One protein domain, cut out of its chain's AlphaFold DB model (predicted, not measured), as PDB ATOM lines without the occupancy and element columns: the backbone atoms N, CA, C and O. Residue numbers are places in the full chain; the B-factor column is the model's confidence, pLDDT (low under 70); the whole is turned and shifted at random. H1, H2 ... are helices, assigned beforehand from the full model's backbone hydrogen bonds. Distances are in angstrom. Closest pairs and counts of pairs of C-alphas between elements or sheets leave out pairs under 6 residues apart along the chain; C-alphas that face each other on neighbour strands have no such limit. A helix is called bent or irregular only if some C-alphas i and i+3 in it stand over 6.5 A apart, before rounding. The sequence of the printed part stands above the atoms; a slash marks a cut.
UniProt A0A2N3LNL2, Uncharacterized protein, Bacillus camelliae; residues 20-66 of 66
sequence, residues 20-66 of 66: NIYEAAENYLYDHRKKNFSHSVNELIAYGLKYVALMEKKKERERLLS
ATOM      1  N   ASN A  20     201.354 207.074 208.679       95.81
ATOM      2  CA  ASN A  20     201.009 207.732 207.418       95.81
ATOM      3  C   ASN A  20     199.507 207.657 207.084       95.81
ATOM      4  O   ASN A  20     198.930 208.616 206.580       95.81
ATOM      5  N   ILE A  21     198.860 206.518 207.352       93.81
ATOM      6  CA  ILE A  21     197.422 206.328 207.108       93.81
ATOM      7  C   ILE A  21     196.606 207.126 208.124       93.81
ATOM      8  O   ILE A  21     195.595 207.728 207.765       93.81
ATOM      9  N   TYR A  22     197.048 207.129 209.383       94.69
ATOM     10  CA  TYR A  22     196.414 207.903 210.442       94.69
ATOM     11  C   TYR A  22     196.424 209.399 210.108       94.69
ATOM     12  O   TYR A  22     195.366 210.025 210.093       94.69
ATOM     13  N   GLU A  23     197.591 209.936 209.750       95.94
ATOM     14  CA  GLU A  23     197.761 211.340 209.369       95.94
ATOM     15  C   GLU A  23     196.913 211.704 208.143       95.94
ATOM     16  O   GLU A  23     196.223 212.720 208.137       95.94
ATOM     17  N   ALA A  24     196.865 210.843 207.121       95.25
ATOM     18  CA  ALA A  24     196.011 211.067 205.957       95.25
ATOM     19  C   ALA A  24     194.511 211.108 206.318       95.25
ATOM     20  O   ALA A  24     193.768 211.948 205.805       95.25
ATOM     21  N   ALA A  25     194.053 210.222 207.209       94.06
ATOM     22  CA  ALA A  25     192.663 210.198 207.669       94.06
ATOM     23  C   ALA A  25     192.311 211.402 208.564       94.06
ATOM     24  O   ALA A  25     191.157 211.848 208.577       94.06
ATOM     25  N   GLU A  26     193.293 211.931 209.293       94.62
ATOM     26  CA  GLU A  26     193.170 213.145 210.094       94.62
ATOM     27  C   GLU A  26     193.152 214.406 209.215       94.62
ATOM     28  O   GLU A  26     192.272 215.251 209.366       94.62
ATOM     29  N   ASN A  27     194.021 214.500 208.209       96.44
ATOM     30  CA  ASN A  27     193.981 215.594 207.236       96.44
ATOM     31  C   ASN A  27     192.643 215.614 206.481       96.44
ATOM     32  O   ASN A  27     191.990 216.653 206.396       96.44
ATOM     33  N   TYR A  28     192.144 214.445 206.055       96.19
ATOM     34  CA  TYR A  28     190.830 214.339 205.414       96.19
ATOM     35  C   TYR A  28     189.686 214.850 206.307       96.19
ATOM     36  O   TYR A  28     188.741 215.465 205.802       96.19
ATOM     37  N   LEU A  29     189.756 214.617 207.626       94.50
ATOM     38  CA  LEU A  29     188.790 215.140 208.599       94.50
ATOM     39  C   LEU A  29     188.727 216.673 208.540       94.50
ATOM     40  O   LEU A  29     187.620 217.216 208.468       94.50
ATOM     41  N   TYR A  30     189.875 217.351 208.539       94.81
ATOM     42  CA  TYR A  30     189.940 218.814 208.496       94.81
ATOM     43  C   TYR A  30     189.553 219.371 207.124       94.81
ATOM     44  O   TYR A  30     188.698 220.259 207.046       94.81
ATOM     45  N   ASP A  31     190.084 218.791 206.047       96.62
ATOM     46  CA  ASP A  31     189.835 219.234 204.671       96.62
ATOM     47  C   ASP A  31     188.349 219.154 204.302       96.62
ATOM     48  O   ASP A  31     187.790 220.062 203.682       96.62
ATOM     49  N   HIS A  32     187.675 218.085 204.734       93.81
ATOM     50  CA  HIS A  32     186.272 217.825 204.402       93.81
ATOM     51  C   HIS A  32     185.314 218.151 205.553       93.81
ATOM     52  O   HIS A  32     184.141 217.765 205.503       93.81
ATOM     53  N   ARG A  33     185.809 218.846 206.590       93.50
ATOM     54  CA  ARG A  33     185.057 219.305 207.771       93.50
ATOM     55  C   ARG A  33     184.175 218.213 208.381       93.50
ATOM     56  O   ARG A  33     182.988 218.423 208.648       93.50
ATOM     57  N   LYS A  34     184.733 217.015 208.565       92.69
ATOM     58  CA  LYS A  34     183.992 215.904 209.175       92.69
ATOM     59  C   LYS A  34     183.807 216.145 210.668       92.69
ATOM     60  O   LYS A  34     184.512 216.919 211.304       92.69
ATOM     61  N   LYS A  35     182.809 215.470 211.237       90.44
ATOM     62  CA  LYS A  35     182.445 215.652 212.646       90.44
ATOM     63  C   LYS A  35     183.478 215.053 213.602       90.44
ATOM     64  O   LYS A  35     183.688 215.587 214.683       90.44
ATOM     65  N   ASN A  36     184.056 213.911 213.240       91.69
ATOM     66  CA  ASN A  36     185.085 213.230 214.018       91.69
ATOM     67  C   ASN A  36     185.878 212.255 213.135       91.69
ATOM     68  O   ASN A  36     185.477 211.956 212.006       91.69
ATOM     69  N   PHE A  37     186.963 211.720 213.694       90.31
ATOM     70  CA  PHE A  37     187.837 210.760 213.022       90.31
ATOM     71  C   PHE A  37     187.104 209.487 212.563       90.31
ATOM     72  O   PHE A  37     187.352 208.964 211.484       90.31
ATOM     73  N   SER A  38     186.127 208.993 213.327       91.06
ATOM     74  CA  SER A  38     185.347 207.824 212.902       91.06
ATOM     75  C   SER A  38     184.536 208.092 211.629       91.06
ATOM     76  O   SER A  38     184.400 207.200 210.798       91.06
ATOM     77  N   HIS A  39     184.010 209.309 211.443       92.25
ATOM     78  CA  HIS A  39     183.300 209.676 210.214       92.25
ATOM     79  C   HIS A  39     184.257 209.780 209.022       92.25
ATOM     80  O   HIS A  39     183.901 209.306 207.945       92.25
ATOM     81  N   SER A  40     185.459 210.348 209.201       93.75
ATOM     82  CA  SER A  40     186.456 210.390 208.121       93.75
ATOM     83  C   SER A  40     186.880 208.986 207.706       93.75
ATOM     84  O   SER A  40     186.808 208.649 206.528       93.75
ATOM     85  N   VAL A  41     187.221 208.132 208.672       94.06
ATOM     86  CA  VAL A  41     187.608 206.740 208.418       94.06
ATOM     87  C   VAL A  41     186.488 205.961 207.724       94.06
ATOM     88  O   VAL A  41     186.744 205.296 206.722       94.06
ATOM     89  N   ASN A  42     185.242 206.069 208.192       92.50
ATOM     90  CA  ASN A  42     184.118 205.352 207.582       92.50
ATOM     91  C   ASN A  42     183.878 205.763 206.123       92.50
ATOM     92  O   ASN A  42     183.628 204.902 205.278       92.50
ATOM     93  N   GLU A  43     183.965 207.056 205.805       94.44
ATOM     94  CA  GLU A  43     183.827 207.521 204.421       94.44
ATOM     95  C   GLU A  43     184.980 207.060 203.530       94.44
ATOM     96  O   GLU A  43     184.739 206.565 202.430       94.44
ATOM     97  N   LEU A  44     186.221 207.176 204.011       94.69
ATOM     98  CA  LEU A  44     187.403 206.732 203.275       94.69
ATOM     99  C   LEU A  44     187.345 205.229 202.976       94.69
ATOM    100  O   LEU A  44     187.604 204.814 201.846       94.69
ATOM    101  N   ILE A  45     186.920 204.415 203.948       94.19
ATOM    102  CA  ILE A  45     186.695 202.977 203.751       94.19
ATOM    103  C   ILE A  45     185.603 202.742 202.702       94.19
ATOM    104  O   ILE A  45     185.790 201.934 201.791       94.19
ATOM    105  N   ALA A  46     184.479 203.460 202.777       94.75
ATOM    106  CA  ALA A  46     183.398 203.320 201.804       94.75
ATOM    107  C   ALA A  46     183.852 203.665 200.373       94.75
ATOM    108  O   ALA A  46     183.463 202.979 199.422       94.75
ATOM    109  N   TYR A  47     184.689 204.690 200.201       95.19
ATOM    110  CA  TYR A  47     185.280 205.025 198.904       95.19
ATOM    111  C   TYR A  47     186.268 203.968 198.421       95.19
ATOM    112  O   TYR A  47     186.190 203.570 197.258       95.19
ATOM    113  N   GLY A  48     187.126 203.454 199.305       95.12
ATOM    114  CA  GLY A  48     188.041 202.359 198.985       95.12
ATOM    115  C   GLY A  48     187.304 201.117 198.479       95.12
ATOM    116  O   GLY A  48     187.636 200.590 197.420       95.12
ATOM    117  N   LEU A  49     186.237 200.701 199.167       94.81
ATOM    118  CA  LEU A  49     185.425 199.548 198.762       94.81
ATOM    119  C   LEU A  49     184.736 199.760 197.406       94.81
ATOM    120  O   LEU A  49     184.725 198.859 196.567       94.81
ATOM    121  N   LYS A  50     184.198 200.961 197.151       95.25
ATOM    122  CA  LYS A  50     183.622 201.302 195.838       95.25
ATOM    123  C   LYS A  50     184.675 201.277 194.733       95.25
ATOM    124  O   LYS A  50     184.397 200.774 193.646       95.25
ATOM    125  N   TYR A  51     185.866 201.803 195.002       95.38
ATOM    126  CA  TYR A  51     186.969 201.798 194.049       95.38
ATOM    127  C   TYR A  51     187.398 200.373 193.687       95.38
ATOM    128  O   TYR A  51     187.527 200.064 192.505       95.38
ATOM    129  N   VAL A  52     187.527 199.482 194.677       95.19
ATOM    130  CA  VAL A  52     187.821 198.058 194.442       95.19
ATOM    131  C   VAL A  52     186.765 197.431 193.528       95.19
ATOM    132  O   VAL A  52     187.121 196.864 192.497       95.19
ATOM    133  N   ALA A  53     185.477 197.631 193.819       93.88
ATOM    134  CA  ALA A  53     184.392 197.104 192.991       93.88
ATOM    135  C   ALA A  53     184.410 197.648 191.547       93.88
ATOM    136  O   ALA A  53     184.109 196.928 190.594       93.88
ATOM    137  N   LEU A  54     184.762 198.925 191.353       94.69
ATOM    138  CA  LEU A  54     184.912 199.515 190.019       94.69
ATOM    139  C   LEU A  54     186.102 198.922 189.260       94.69
ATOM    140  O   LEU A  54     185.990 198.640 188.067       94.69
ATOM    141  N   MET A  55     187.225 198.707 189.944       94.44
ATOM    142  CA  MET A  55     188.418 198.102 189.355       94.44
ATOM    143  C   MET A  55     188.189 196.641 188.963       94.44
ATOM    144  O   MET A  55     188.633 196.226 187.896       94.44
ATOM    145  N   GLU A  56     187.459 195.874 189.772       93.56
ATOM    146  CA  GLU A  56     187.049 194.506 189.431       93.56
ATOM    147  C   GLU A  56     186.158 194.479 188.187       93.56
ATOM    148  O   GLU A  56     186.436 193.736 187.245       93.56
ATOM    149  N   LYS A  57     185.152 195.361 188.113       92.19
ATOM    150  CA  LYS A  57     184.307 195.503 186.914       92.19
ATOM    151  C   LYS A  57     185.109 195.882 185.671       92.19
ATOM    152  O   LYS A  57     184.819 195.393 184.582       92.19
ATOM    153  N   LYS A  58     186.103 196.763 185.818       92.06
ATOM    154  CA  LYS A  58     186.979 197.164 184.713       92.06
ATOM    155  C   LYS A  58     187.798 195.978 184.199       92.06
ATOM    156  O   LYS A  58     187.805 195.748 182.994       92.06
ATOM    157  N   LYS A  59     188.418 195.207 185.098       92.56
ATOM    158  CA  LYS A  59     189.183 194.001 184.741       92.56
ATOM    159  C   LYS A  59     188.322 192.972 184.013       92.56
ATOM    160  O   LYS A  59     188.762 192.407 183.020       92.56
ATOM    161  N   GLU A  60     187.091 192.761 184.473       90.56
ATOM    162  CA  GLU A  60     186.163 191.837 183.817       90.56
ATOM    163  C   GLU A  60     185.810 192.304 182.400       90.56
ATOM    164  O   GLU A  60     185.833 191.524 181.452       90.56
ATOM    165  N   ARG A  61     185.568 193.608 182.221       89.06
ATOM    166  CA  ARG A  61     185.308 194.182 180.898       89.06
ATOM    167  C   ARG A  61     186.499 194.027 179.951       89.06
ATOM    168  O   ARG A  61     186.295 193.690 178.792       89.06
ATOM    169  N   GLU A  62     187.718 194.280 180.425       91.25
ATOM    170  CA  GLU A  62     188.943 194.106 179.629       91.25
ATOM    171  C   GLU A  62     189.146 192.643 179.226       91.25
ATOM    172  O   GLU A  62     189.511 192.370 178.086       91.25
ATOM    173  N   ARG A  63     188.826 191.704 180.122       85.50
ATOM    174  CA  ARG A  63     188.882 190.266 179.844       85.50
ATOM    175  C   ARG A  63     187.885 189.829 178.774       85.50
ATOM    176  O   ARG A  63     188.213 188.962 177.983       85.50
ATOM    177  N   LEU A  64     186.685 190.410 178.759       81.94
ATOM    178  CA  LEU A  64     185.651 190.111 177.761       81.94
ATOM    179  C   LEU A  64     185.930 190.746 176.388       81.94
ATOM    180  O   LEU A  64     185.360 190.313 175.391       81.94
ATOM    181  N   LEU A  65     186.741 191.807 176.349       78.19
ATOM    182  CA  LEU A  65     187.130 192.521 175.127       78.19
ATOM    183  C   LEU A  65     188.451 192.014 174.519       78.19
ATOM    184  O   LEU A  65     188.801 192.468 173.430       78.19
ATOM    185  N   SER A  66     189.175 191.137 175.223       62.34
ATOM    186  CA  SER A  66     190.429 190.506 174.777       62.34
ATOM    187  C   SER A  66     190.151 189.141 174.163       62.34
ATOM    188  O   SER A  66     190.815 188.816 173.157       62.34
TER     189      SER A  66
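Overview. This is residues 20 to 66 of the 66 residues of an uncharacterized protein of Bacillus camelliae (UniProt A0A2N3LNL2). Two helices meet near their ends as an L: a short helix, H1, makes the foot, and a long helix, H2, makes the long arm. A tight turn of residues 32 to 36 joins them at the corner, and residues 45 to 66, of which 45 to 65 belong to H2, stick out with nothing packed on them. The printed part has 47 residues with two named helices, H1 then H2, and no named strand, and its class is all helix. The whole is extended, with a radius of gyration of the C-alphas of 15.0 A and spans of 45 by 19 by 14 A.

Along the chain. H1 takes residues 20 to 31, begins with C-alpha 20 at (201.009, 207.732, 207.418) and measures 16.3 A from first to last C-alpha. H2 takes residues 37 to 65 and measures 42.1 A, from C-alpha 37 at (187.837, 210.760, 213.022) to C-alpha 65 at (187.130, 192.521, 175.127). Neither helix is bent.

Arrangement. H1 touches H2 with residues 25 to 29 alone, and H2 touches H1 with residues 37 to 44 alone. The closest C-alphas of the two are those of Leu 29 and Ser 40, 5.3 A apart. Their lines are only just about perpendicular, at 73 degrees. The helix centres are 19.4 A apart. In H1 and H2 every O i to N i+4 pair is within hydrogen-bond range.

Size, cuts and confidence. The outline is a rod, and the two C-alphas farthest apart, those of Lys 35 and Ser 66, are 46.2 A apart. The printed part has no cut and ends at Ser 66, the chain's last residue. The link from H1 to H2 is tight, with 5 residues. The mean pLDDT of the printed part is 92.3, and residue 66 alone is under 70.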